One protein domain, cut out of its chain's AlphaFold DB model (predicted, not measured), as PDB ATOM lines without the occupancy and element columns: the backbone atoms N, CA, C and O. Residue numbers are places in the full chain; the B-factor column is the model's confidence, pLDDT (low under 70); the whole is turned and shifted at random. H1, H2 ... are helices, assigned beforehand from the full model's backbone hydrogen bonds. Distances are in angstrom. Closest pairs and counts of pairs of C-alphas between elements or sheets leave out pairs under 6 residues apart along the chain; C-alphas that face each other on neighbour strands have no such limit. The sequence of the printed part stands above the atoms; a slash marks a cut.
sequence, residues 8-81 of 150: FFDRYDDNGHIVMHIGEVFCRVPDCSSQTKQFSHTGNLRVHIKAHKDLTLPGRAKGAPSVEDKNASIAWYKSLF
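This is residues 8 to 81 of the 150 residues of an uncharacterized protein of Penicillium antarcticum (UniProt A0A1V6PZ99). This is a fold of loops with little regular structure: the longer helix H2 stands at one side, the short helix H1 sits among loops at the other, and part of the unnamed stretch 8 to 41 runs through the middle. A second unnamed stretch, residues 50 to 66, leads round from H1 to H2. The printed part has 74 residues, with H1 then H2 and no named strand; the class is all helix, though named elements hold only 22 residues. It is compact, with a radius of gyration of the C-alphas of 12.3 A, and rounded, spanning 32 by 29 by 27 A.

Find C-alpha 67 at (180.943, 183.160, 188.136); from there H2, residues 67 to 80, runs 20.3 A to C-alpha 80 at (178.215, 163.438, 191.885). Then look at C-alpha 42 at (192.174, 174.159, 197.183), where H1, residues 42 to 49, begins its 10.3 A.

H2 and H1 are apart, with no C-alpha of the one within 8 A of the other. In both helices every O i to N i+4 pair is within hydrogen-bond range.

The C-alphas farthest apart, those of Asp 31 and Val 67, are 33.1 A apart. The printed part has no cut, and H1 to H2 is a long link of 17 residues. Look for pLDDT under 70 at residues 8 to 10.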
ATOM      1  N   PHE A   8     184.349 157.711 185.791       47.00
ATOM      2  CA  PHE A   8     185.305 158.710 186.299       47.00
ATOM      3  C   PHE A   8     185.641 159.923 185.376       47.00
ATOM      4  O   PHE A   8     186.774 160.405 185.382       47.00
ATOM      5  N   PHE A   9     184.681 160.392 184.572       46.09
ATOM      6  CA  PHE A   9     184.762 161.430 183.550       46.09
ATOM      7  C   PHE A   9     185.112 162.778 184.205       46.09
ATOM      8  O   PHE A   9     184.634 163.085 185.296       46.09
ATOM      9  N   ASP A  10     185.964 163.550 183.533       55.84
ATOM     10  CA  ASP A  10     186.467 164.885 183.906       55.84
ATOM     11  C   ASP A  10     187.635 164.910 184.899       55.84
ATOM     12  O   ASP A  10     187.728 165.760 185.787       55.84
ATOM     13  N   ARG A  11     188.600 163.999 184.731       70.06
ATOM     14  CA  ARG A  11     189.932 164.252 185.299       70.06
ATOM     15  C   ARG A  11     190.693 165.303 184.520       70.06
ATOM     16  O   ARG A  11     191.444 166.019 185.163       70.06
ATOM     17  N   TYR A  12     190.513 165.387 183.203       82.81
ATOM     18  CA  TYR A  12     191.369 166.184 182.334       82.81
ATOM     19  C   TYR A  12     190.570 167.101 181.401       82.81
ATOM     20  O   TYR A  12     189.482 166.727 180.973       82.81
ATOM     21  N   ASP A  13     191.103 168.290 181.123       85.31
ATOM     22  CA  ASP A  13     190.599 169.208 180.098       85.31
ATOM     23  C   ASP A  13     191.040 168.761 178.689       85.31
ATOM     24  O   ASP A  13     191.790 167.794 178.534       85.31
ATOM     25  N   ASP A  14     190.618 169.494 177.655       85.50
ATOM     26  CA  ASP A  14     190.989 169.218 176.255       85.50
ATOM     27  C   ASP A  14     192.509 169.275 175.999       85.50
ATOM     28  O   ASP A  14     192.999 168.749 175.001       85.50
ATOM     29  N   ASN A  15     193.273 169.893 176.905       85.00
ATOM     30  CA  ASN A  15     194.731 169.977 176.844       85.00
ATOM     31  C   ASN A  15     195.418 168.856 177.646       85.00
ATOM     32  O   ASN A  15     196.644 168.844 177.761       85.00
ATOM     33  N   GLY A  16     194.655 167.926 178.225       84.62
ATOM     34  CA  GLY A  16     195.182 166.861 179.074       84.62
ATOM     35  C   GLY A  16     195.624 167.338 180.460       84.62
ATOM     36  O   GLY A  16     196.365 166.629 181.142       84.62
ATOM     37  N   HIS A  17     195.208 168.526 180.907       86.88
ATOM     38  CA  HIS A  17     195.486 169.010 182.256       86.88
ATOM     39  C   HIS A  17     194.420 168.584 183.241       86.88
ATOM     40  O   HIS A  17     193.241 168.594 182.913       86.88
ATOM     41  N   ILE A  18     194.802 168.333 184.492       86.00
ATOM     42  CA  ILE A  18     193.825 168.021 185.522       86.00
ATOM     43  C   ILE A  18     192.868 169.187 185.757       86.00
ATOM     44  O   ILE A  18     193.293 170.303 186.080       86.00
ATOM     45  N   VAL A  19     191.571 168.887 185.698       87.94
ATOM     46  CA  VAL A  19     190.509 169.816 186.081       87.94
ATOM     47  C   VAL A  19     190.402 169.846 187.601       87.94
ATOM     48  O   VAL A  19     190.052 168.863 188.252       87.94
ATOM     49  N   MET A  20     190.718 171.004 188.173       87.25
ATOM     50  CA  MET A  20     190.608 171.285 189.605       87.25
ATOM     51  C   MET A  20     189.327 172.066 189.876       87.25
ATOM     52  O   MET A  20     189.215 173.212 189.433       87.25
ATOM     53  N   HIS A  21     188.407 171.504 190.657       89.06
ATOM     54  CA  HIS A  21     187.166 172.201 190.996       89.06
ATOM     55  C   HIS A  21     187.373 173.158 192.174       89.06
ATOM     56  O   HIS A  21     188.148 172.910 193.104       89.06
ATOM     57  N   ILE A  22     186.681 174.295 192.146       89.25
ATOM     58  CA  ILE A  22     186.738 175.269 193.236       89.25
ATOM     59  C   ILE A  22     186.138 174.636 194.492       89.25
ATOM     60  O   ILE A  22     185.027 174.119 194.455       89.25
ATOM     61  N   GLY A  23     186.864 174.709 195.610       90.12
ATOM     62  CA  GLY A  23     186.452 174.092 196.873       90.12
ATOM     63  C   GLY A  23     186.960 172.660 197.054       90.12
ATOM     64  O   GLY A  23     186.800 172.097 198.133       90.12
ATOM     65  N   GLU A  24     187.639 172.086 196.058       91.12
ATOM     66  CA  GLU A  24     188.241 170.763 196.179       91.12
ATOM     67  C   GLU A  24     189.368 170.765 197.223       91.12
ATOM     68  O   GLU A  24     190.231 171.650 197.224       91.12
ATOM     69  N   VAL A  25     189.344 169.782 198.128       93.00
ATOM     70  CA  VAL A  25     190.259 169.676 199.280       93.00
ATOM     71  C   VAL A  25     190.804 168.263 199.508       93.00
ATOM     72  O   VAL A  25     191.493 168.040 200.496       93.00
ATOM     73  N   PHE A  26     190.542 167.319 198.605       90.94
ATOM     74  CA  PHE A  26     191.050 165.948 198.679       90.94
ATOM     75  C   PHE A  26     191.816 165.601 197.406       90.94
ATOM     76  O   PHE A  26     191.447 166.036 196.319       90.94
ATOM     77  N   CYS A  27     192.882 164.813 197.534       88.88
ATOM     78  CA  CYS A  27     193.647 164.356 196.380       88.88
ATOM     79  C   CYS A  27     192.929 163.191 195.687       88.88
ATOM     80  O   CYS A  27     192.666 162.168 196.311       88.88
ATOM     81  N   ARG A  28     192.632 163.324 194.389       85.06
ATOM     82  CA  ARG A  28     191.984 162.272 193.580       85.06
ATOM     83  C   ARG A  28     192.966 161.326 192.877       85.06
ATOM     84  O   ARG A  28     192.529 160.418 192.171       85.06
ATOM     85  N   VAL A  29     194.272 161.534 193.043       84.94
ATOM     86  CA  VAL A  29     195.311 160.713 192.406       84.94
ATOM     87  C   VAL A  29     195.295 159.308 193.021       84.94
ATOM     88  O   VAL A  29     195.362 159.209 194.252       84.94
ATOM     89  N   PRO A  30     195.172 158.237 192.210       82.81
ATOM     90  CA  PRO A  30     195.210 156.865 192.709       82.81
ATOM     91  C   PRO A  30     196.481 156.600 193.516       82.81
ATOM     92  O   PRO A  30     197.538 157.138 193.196       82.81
ATOM     93  N   ASP A  31     196.362 155.808 194.580       83.94
ATOM     94  CA  ASP A  31     197.480 155.383 195.437       83.94
ATOM     95  C   ASP A  31     198.273 156.526 196.102       83.94
ATOM     96  O   ASP A  31     199.333 156.318 196.698       83.94
ATOM     97  N   CYS A  32     197.743 157.753 196.079       87.38
ATOM     98  CA  CYS A  32     198.324 158.856 196.820       87.38
ATOM     99  C   CYS A  32     198.031 158.707 198.318       87.38
ATOM    100  O   CYS A  32     196.878 158.663 198.747       87.38
ATOM    101  N   SER A  33     199.076 158.768 199.145       88.00
ATOM    102  CA  SER A  33     198.962 158.736 200.613       88.00
ATOM    103  C   SER A  33     198.089 159.854 201.203       88.00
ATOM    104  O   SER A  33     197.642 159.759 202.341       88.00
ATOM    105  N   SER A  34     197.844 160.924 200.439       88.75
ATOM    106  CA  SER A  34     197.008 162.061 200.841       88.75
ATOM    107  C   SER A  34     195.580 162.000 200.285       88.75
ATOM    108  O   SER A  34     194.863 162.992 200.373       88.75
ATOM    109  N   GLN A  35     195.138 160.867 199.730       86.62
ATOM    110  CA  GLN A  35     193.782 160.716 199.189       86.62
ATOM    111  C   GLN A  35     192.694 160.880 200.262       86.62
ATOM    112  O   GLN A  35     191.670 161.514 200.026       86.62
ATOM    113  N   THR A  36     192.938 160.368 201.467       88.12
ATOM    114  CA  THR A  36     192.025 160.488 202.618       88.12
ATOM    115  C   THR A  36     192.288 161.736 203.460       88.12
ATOM    116  O   THR A  36     191.536 162.039 204.386       88.12
ATOM    117  N   LYS A  37     193.357 162.479 203.152       92.25
ATOM    118  CA  LYS A  37     193.757 163.669 203.898       92.25
ATOM    119  C   LYS A  37     193.074 164.903 203.323       92.25
ATOM    120  O   LYS A  37     193.307 165.276 202.175       92.25
ATOM    121  N   GLN A  38     192.306 165.587 204.164       94.44
ATOM    122  CA  GLN A  38     191.731 166.880 203.818       94.44
ATOM    123  C   GLN A  38     192.793 167.984 203.899       94.44
ATOM    124  O   GLN A  38     193.458 168.168 204.921       94.44
ATOM    125  N   PHE A  39     192.938 168.751 202.824       95.00
ATOM    126  CA  PHE A  39     193.725 169.979 202.793       95.00
ATOM    127  C   PHE A  39     192.879 171.166 203.270       95.00
ATOM    128  O   PHE A  39     191.673 171.212 203.053       95.00
ATOM    129  N   SER A  40     193.504 172.177 203.877       94.56
ATOM    130  CA  SER A  40     192.770 173.332 204.423       94.56
ATOM    131  C   SER A  40     192.043 174.171 203.364       94.56
ATOM    132  O   SER A  40     191.065 174.835 203.682       94.56
ATOM    133  N   HIS A  41     192.537 174.191 202.124       90.69
ATOM    134  CA  HIS A  41     191.906 174.863 200.984       90.69
ATOM    135  C   HIS A  41     192.511 174.367 199.658       90.69
ATOM    136  O   HIS A  41     193.624 173.831 199.625       90.69
ATOM    137  N   THR A  42     191.815 174.615 198.543       90.62
ATOM    138  CA  THR A  42     192.174 174.159 197.183       90.62
ATOM    139  C   THR A  42     193.559 174.615 196.709       90.62
ATOM    140  O   THR A  42     194.197 173.950 195.896       90.62
ATOM    141  N   GLY A  43     194.068 175.736 197.227       90.25
ATOM    142  CA  GLY A  43     195.433 176.203 196.957       90.25
ATOM    143  C   GLY A  43     196.505 175.215 197.428       90.25
ATOM    144  O   GLY A  43     197.400 174.878 196.655       90.25
ATOM    145  N   ASN A  44     196.371 174.690 198.650       92.94
ATOM    146  CA  ASN A  44     197.296 173.698 199.203       92.94
ATOM    147  C   ASN A  44     197.216 172.370 198.442       92.94
ATOM    148  O   ASN A  44     198.249 171.779 198.127       92.94
ATOM    149  N   LEU A  45     196.001 171.945 198.084       93.12
ATOM    150  CA  LEU A  45     195.799 170.770 197.239       93.12
ATOM    151  C   LEU A  45     196.483 170.934 195.872       93.12
ATOM    152  O   LEU A  45     197.156 170.021 195.409       93.12
ATOM    153  N   ARG A  46     196.381 172.115 195.247       91.00
ATOM    154  CA  ARG A  46     197.046 172.395 193.964       91.00
ATOM    155  C   ARG A  46     198.562 172.229 194.064       91.00
ATOM    156  O   ARG A  46     199.169 171.655 193.167       91.00
ATOM    157  N   VAL A  47     199.178 172.754 195.127       92.06
ATOM    158  CA  VAL A  47     200.626 172.612 195.354       92.06
ATOM    159  C   VAL A  47     200.999 171.144 195.535       92.06
ATOM    160  O   VAL A  47     201.978 170.700 194.946       92.06
ATOM    161  N   HIS A  48     200.197 170.385 196.284       92.31
ATOM    162  CA  HIS A  48     200.387 168.945 196.428       92.31
ATOM    163  C   HIS A  48     200.313 168.216 195.080       92.31
ATOM    164  O   HIS A  48     201.199 167.425 194.775       92.31
ATOM    165  N   ILE A  49     199.310 168.513 194.247       89.81
ATOM    166  CA  ILE A  49     199.131 167.823 192.963       89.81
ATOM    167  C   ILE A  49     200.287 168.102 191.994       89.81
ATOM    168  O   ILE A  49     200.694 167.198 191.277       89.81
ATOM    169  N   LYS A  50     200.887 169.301 192.029       89.88
ATOM    170  CA  LYS A  50     202.091 169.617 191.236       89.88
ATOM    171  C   LYS A  50     203.304 168.730 191.546       89.88
ATOM    172  O   LYS A  50     204.246 168.729 190.762       89.88
ATOM    173  N   ALA A  51     203.328 168.047 192.692       90.31
ATOM    174  CA  ALA A  51     204.411 167.129 193.041       90.31
ATOM    175  C   ALA A  51     204.287 165.764 192.336       90.31
ATOM    176  O   ALA A  51     205.272 165.026 192.275       90.31
ATOM    177  N   HIS A  52     203.109 165.436 191.798       87.50
ATOM    178  CA  HIS A  52     202.920 164.261 190.948       87.50
ATOM    179  C   HIS A  52     203.500 164.543 189.561       87.50
ATOM    180  O   HIS A  52     203.209 165.569 188.953       87.50
ATOM    181  N   LYS A  53     204.370 163.652 189.076       81.81
ATOM    182  CA  LYS A  53     205.149 163.856 187.835       81.81
ATOM    183  C   LYS A  53     204.348 163.557 186.568       81.81
ATOM    184  O   LYS A  53     204.711 163.995 185.485       81.81
ATOM    185  N   ASP A  54     203.297 162.779 186.727       80.25
ATOM    186  CA  ASP A  54     202.380 162.259 185.720       80.25
ATOM    187  C   ASP A  54     201.202 163.203 185.445       80.25
ATOM    188  O   ASP A  54     200.385 162.935 184.568       80.25
ATOM    189  N   LEU A  55     201.117 164.323 186.170       83.38
ATOM    190  CA  LEU A  55     199.961 165.205 186.150       83.38
ATOM    191  C   LEU A  55     200.361 166.629 185.793       83.38
ATOM    192  O   LEU A  55     201.251 167.226 186.397       83.38
ATOM    193  N   THR A  56     199.632 167.205 184.843       85.81
ATOM    194  CA  THR A  56     199.811 168.601 184.445       85.81
ATOM    195  C   THR A  56     198.617 169.410 184.930       85.81
ATOM    196  O   THR A  56     197.480 168.961 184.839       85.81
ATOM    197  N   LEU A  57     198.861 170.597 185.481       85.31
ATOM    198  CA  LEU A  57     197.819 171.506 185.959       85.31
ATOM    199  C   LEU A  57     197.839 172.792 185.133       85.31
ATOM    200  O   LEU A  57     198.934 173.303 184.870       85.31
ATOM    201  N   PRO A  58     196.672 173.387 184.820       84.62
ATOM    202  CA  PRO A  58     196.654 174.675 184.154       84.62
ATOM    203  C   PRO A  58     197.240 175.755 185.074       84.62
ATOM    204  O   PRO A  58     197.196 175.671 186.313       84.62
ATOM    205  N   GLY A  59     197.791 176.802 184.456       81.50
ATOM    206  CA  GLY A  59     198.275 177.982 185.164       81.50
ATOM    207  C   GLY A  59     197.187 178.581 186.060       81.50
ATOM    208  O   GLY A  59     196.002 178.577 185.732       81.50
ATOM    209  N   ARG A  60     197.575 179.106 187.227       77.75
ATOM    210  CA  ARG A  60     196.616 179.779 188.112       77.75
ATOM    211  C   ARG A  60     196.227 181.123 187.488       77.75
ATOM    212  O   ARG A  60     197.075 182.012 187.412       77.75
ATOM    213  N   ALA A  61     194.957 181.284 187.118       77.81
ATOM    214  CA  ALA A  61     194.408 182.585 186.748       77.81
ATOM    215  C   ALA A  61     194.577 183.583 187.910       77.81
ATOM    216  O   ALA A  61     194.383 183.241 189.082       77.81
ATOM    217  N   LYS A  62     194.997 184.812 187.595       76.75
ATOM    218  CA  LYS A  62     195.130 185.887 188.587       76.75
ATOM    219  C   LYS A  62     193.746 186.471 188.875       76.75
ATOM    220  O   LYS A  62     193.005 186.751 187.943       76.75
ATOM    221  N   GLY A  63     193.439 186.702 190.150       82.00
ATOM    222  CA  GLY A  63     192.164 187.281 190.585       82.00
ATOM    223  C   GLY A  63     191.212 186.268 191.222       82.00
ATOM    224  O   GLY A  63     191.579 185.120 191.489       82.00
ATOM    225  N   ALA A  64     190.002 186.733 191.533       84.31
ATOM    226  CA  ALA A  64     188.932 185.880 192.034       84.31
ATOM    227  C   ALA A  64     188.389 184.990 190.899       84.31
ATOM    228  O   ALA A  64     188.361 185.443 189.754       84.31
ATOM    229  N   PRO A  65     187.938 183.757 191.194       85.44
ATOM    230  CA  PRO A  65     187.309 182.914 190.184       85.44
ATOM    231  C   PRO A  65     186.058 183.568 189.598       85.44
ATOM    232  O   PRO A  65     185.292 184.200 190.340       85.44
ATOM    233  N   SER A  66     185.854 183.369 188.296       90.19
ATOM    234  CA  SER A  66     184.675 183.863 187.586       90.19
ATOM    235  C   SER A  66     183.394 183.192 188.100       90.19
ATOM    236  O   SER A  66     183.433 182.196 188.837       90.19
ATOM    237  N   VAL A  67     182.235 183.763 187.769       90.31
ATOM    238  CA  VAL A  67     180.943 183.160 188.136       90.31
ATOM    239  C   VAL A  67     180.759 181.849 187.373       90.31
ATOM    240  O   VAL A  67     180.274 180.867 187.929       90.31
ATOM    241  N   GLU A  68     181.234 181.817 186.137       88.94
ATOM    242  CA  GLU A  68     181.249 180.676 185.239       88.94
ATOM    243  C   GLU A  68     182.054 179.515 185.841       88.94
ATOM    244  O   GLU A  68     181.527 178.409 185.956       88.94
ATOM    245  N   ASP A  69     183.270 179.766 186.343       86.94
ATOM    246  CA  ASP A  69     184.109 178.733 186.975       86.94
ATOM    247  C   ASP A  69     183.457 178.146 188.240       86.94
ATOM    248  O   ASP A  69     183.544 176.943 188.526       86.94
ATOM    249  N   LYS A  70     182.794 179.006 189.025       90.75
ATOM    250  CA  LYS A  70     182.043 178.584 190.216       90.75
ATOM    251  C   LYS A  70     180.860 177.716 189.816       90.75
ATOM    252  O   LYS A  70     180.680 176.649 190.396       90.75
ATOM    253  N   ASN A  71     180.094 178.137 188.814       91.31
ATOM    254  CA  ASN A  71     178.947 177.390 188.314       91.31
ATOM    255  C   ASN A  71     179.362 176.042 187.719       91.31
ATOM    256  O   ASN A  71     178.699 175.046 187.997       91.31
ATOM    257  N   ALA A  72     180.485 175.976 186.998       89.12
ATOM    258  CA  ALA A  72     181.048 174.722 186.504       89.12
ATOM    259  C   ALA A  72     181.411 173.770 187.657       89.12
ATOM    260  O   ALA A  72     181.045 172.596 187.643       89.12
ATOM    261  N   SER A  73     182.054 174.290 188.711       89.75
ATOM    262  CA  SER A  73     182.370 173.502 189.912       89.75
ATOM    263  C   SER A  73     181.101 173.016 190.628       89.75
ATOM    264  O   SER A  73     181.019 171.856 191.021       89.75
ATOM    265  N   ILE A  74     180.081 173.871 190.760       90.25
ATOM    266  CA  ILE A  74     178.785 173.514 191.360       90.25
ATOM    267  C   ILE A  74     178.075 172.439 190.535       90.25
ATOM    268  O   ILE A  74     177.558 171.483 191.110       90.25
ATOM    269  N   ALA A  75     178.034 172.583 189.209       88.12
ATOM    270  CA  ALA A  75     177.419 171.607 188.315       88.12
ATOM    271  C   ALA A  75     178.094 170.237 188.445       88.12
ATOM    272  O   ALA A  75     177.402 169.225 188.554       88.12
ATOM    273  N   TRP A  76     179.426 170.214 188.535       86.81
ATOM    274  CA  TRP A  76     180.182 168.993 188.789       86.81
ATOM    275  C   TRP A  76     179.841 168.365 190.148       86.81
ATOM    276  O   TRP A  76     179.475 167.197 190.210       86.81
ATOM    277  N   TYR A  77     179.853 169.129 191.245       86.62
ATOM    278  CA  TYR A  77     179.451 168.587 192.552       86.62
ATOM    279  C   TYR A  77     178.009 168.062 192.542       86.62
ATOM    280  O   TYR A  77     177.730 167.014 193.120       86.62
ATOM    281  N   LYS A  78     177.091 168.753 191.859       86.25
ATOM    282  CA  LYS A  78     175.708 168.291 191.697       86.25
ATOM    283  C   LYS A  78     175.613 166.999 190.893       86.25
ATOM    284  O   LYS A  78     174.736 166.202 191.196       86.25
ATOM    285  N   SER A  79     176.485 166.762 189.911       83.62
ATOM    286  CA  SER A  79     176.464 165.515 189.138       83.62
ATOM    287  C   SER A  79     176.896 164.306 189.977       83.62
ATOM    288  O   SER A  79     176.334 163.225 189.807       83.62
ATOM    289  N   LEU A  80     177.805 164.492 190.944       82.06
ATOM    290  CA  LEU A  80     178.215 163.438 191.885       82.06
ATOM    291  C   LEU A  80     177.083 162.979 192.809       82.06
ATOM    292  O   LEU A  80     177.031 161.813 193.194       82.06
ATOM    293  N   PHE A  81     176.201 163.907 193.176       79.88
ATOM    294  CA  PHE A  81     175.098 163.678 194.110       79.88
ATOM    295  C   PHE A  81     173.735 163.871 193.450       79.88
ATOM    296  O   PHE A  81     172.762 164.187 194.137       79.88
TER     297      PHE A  81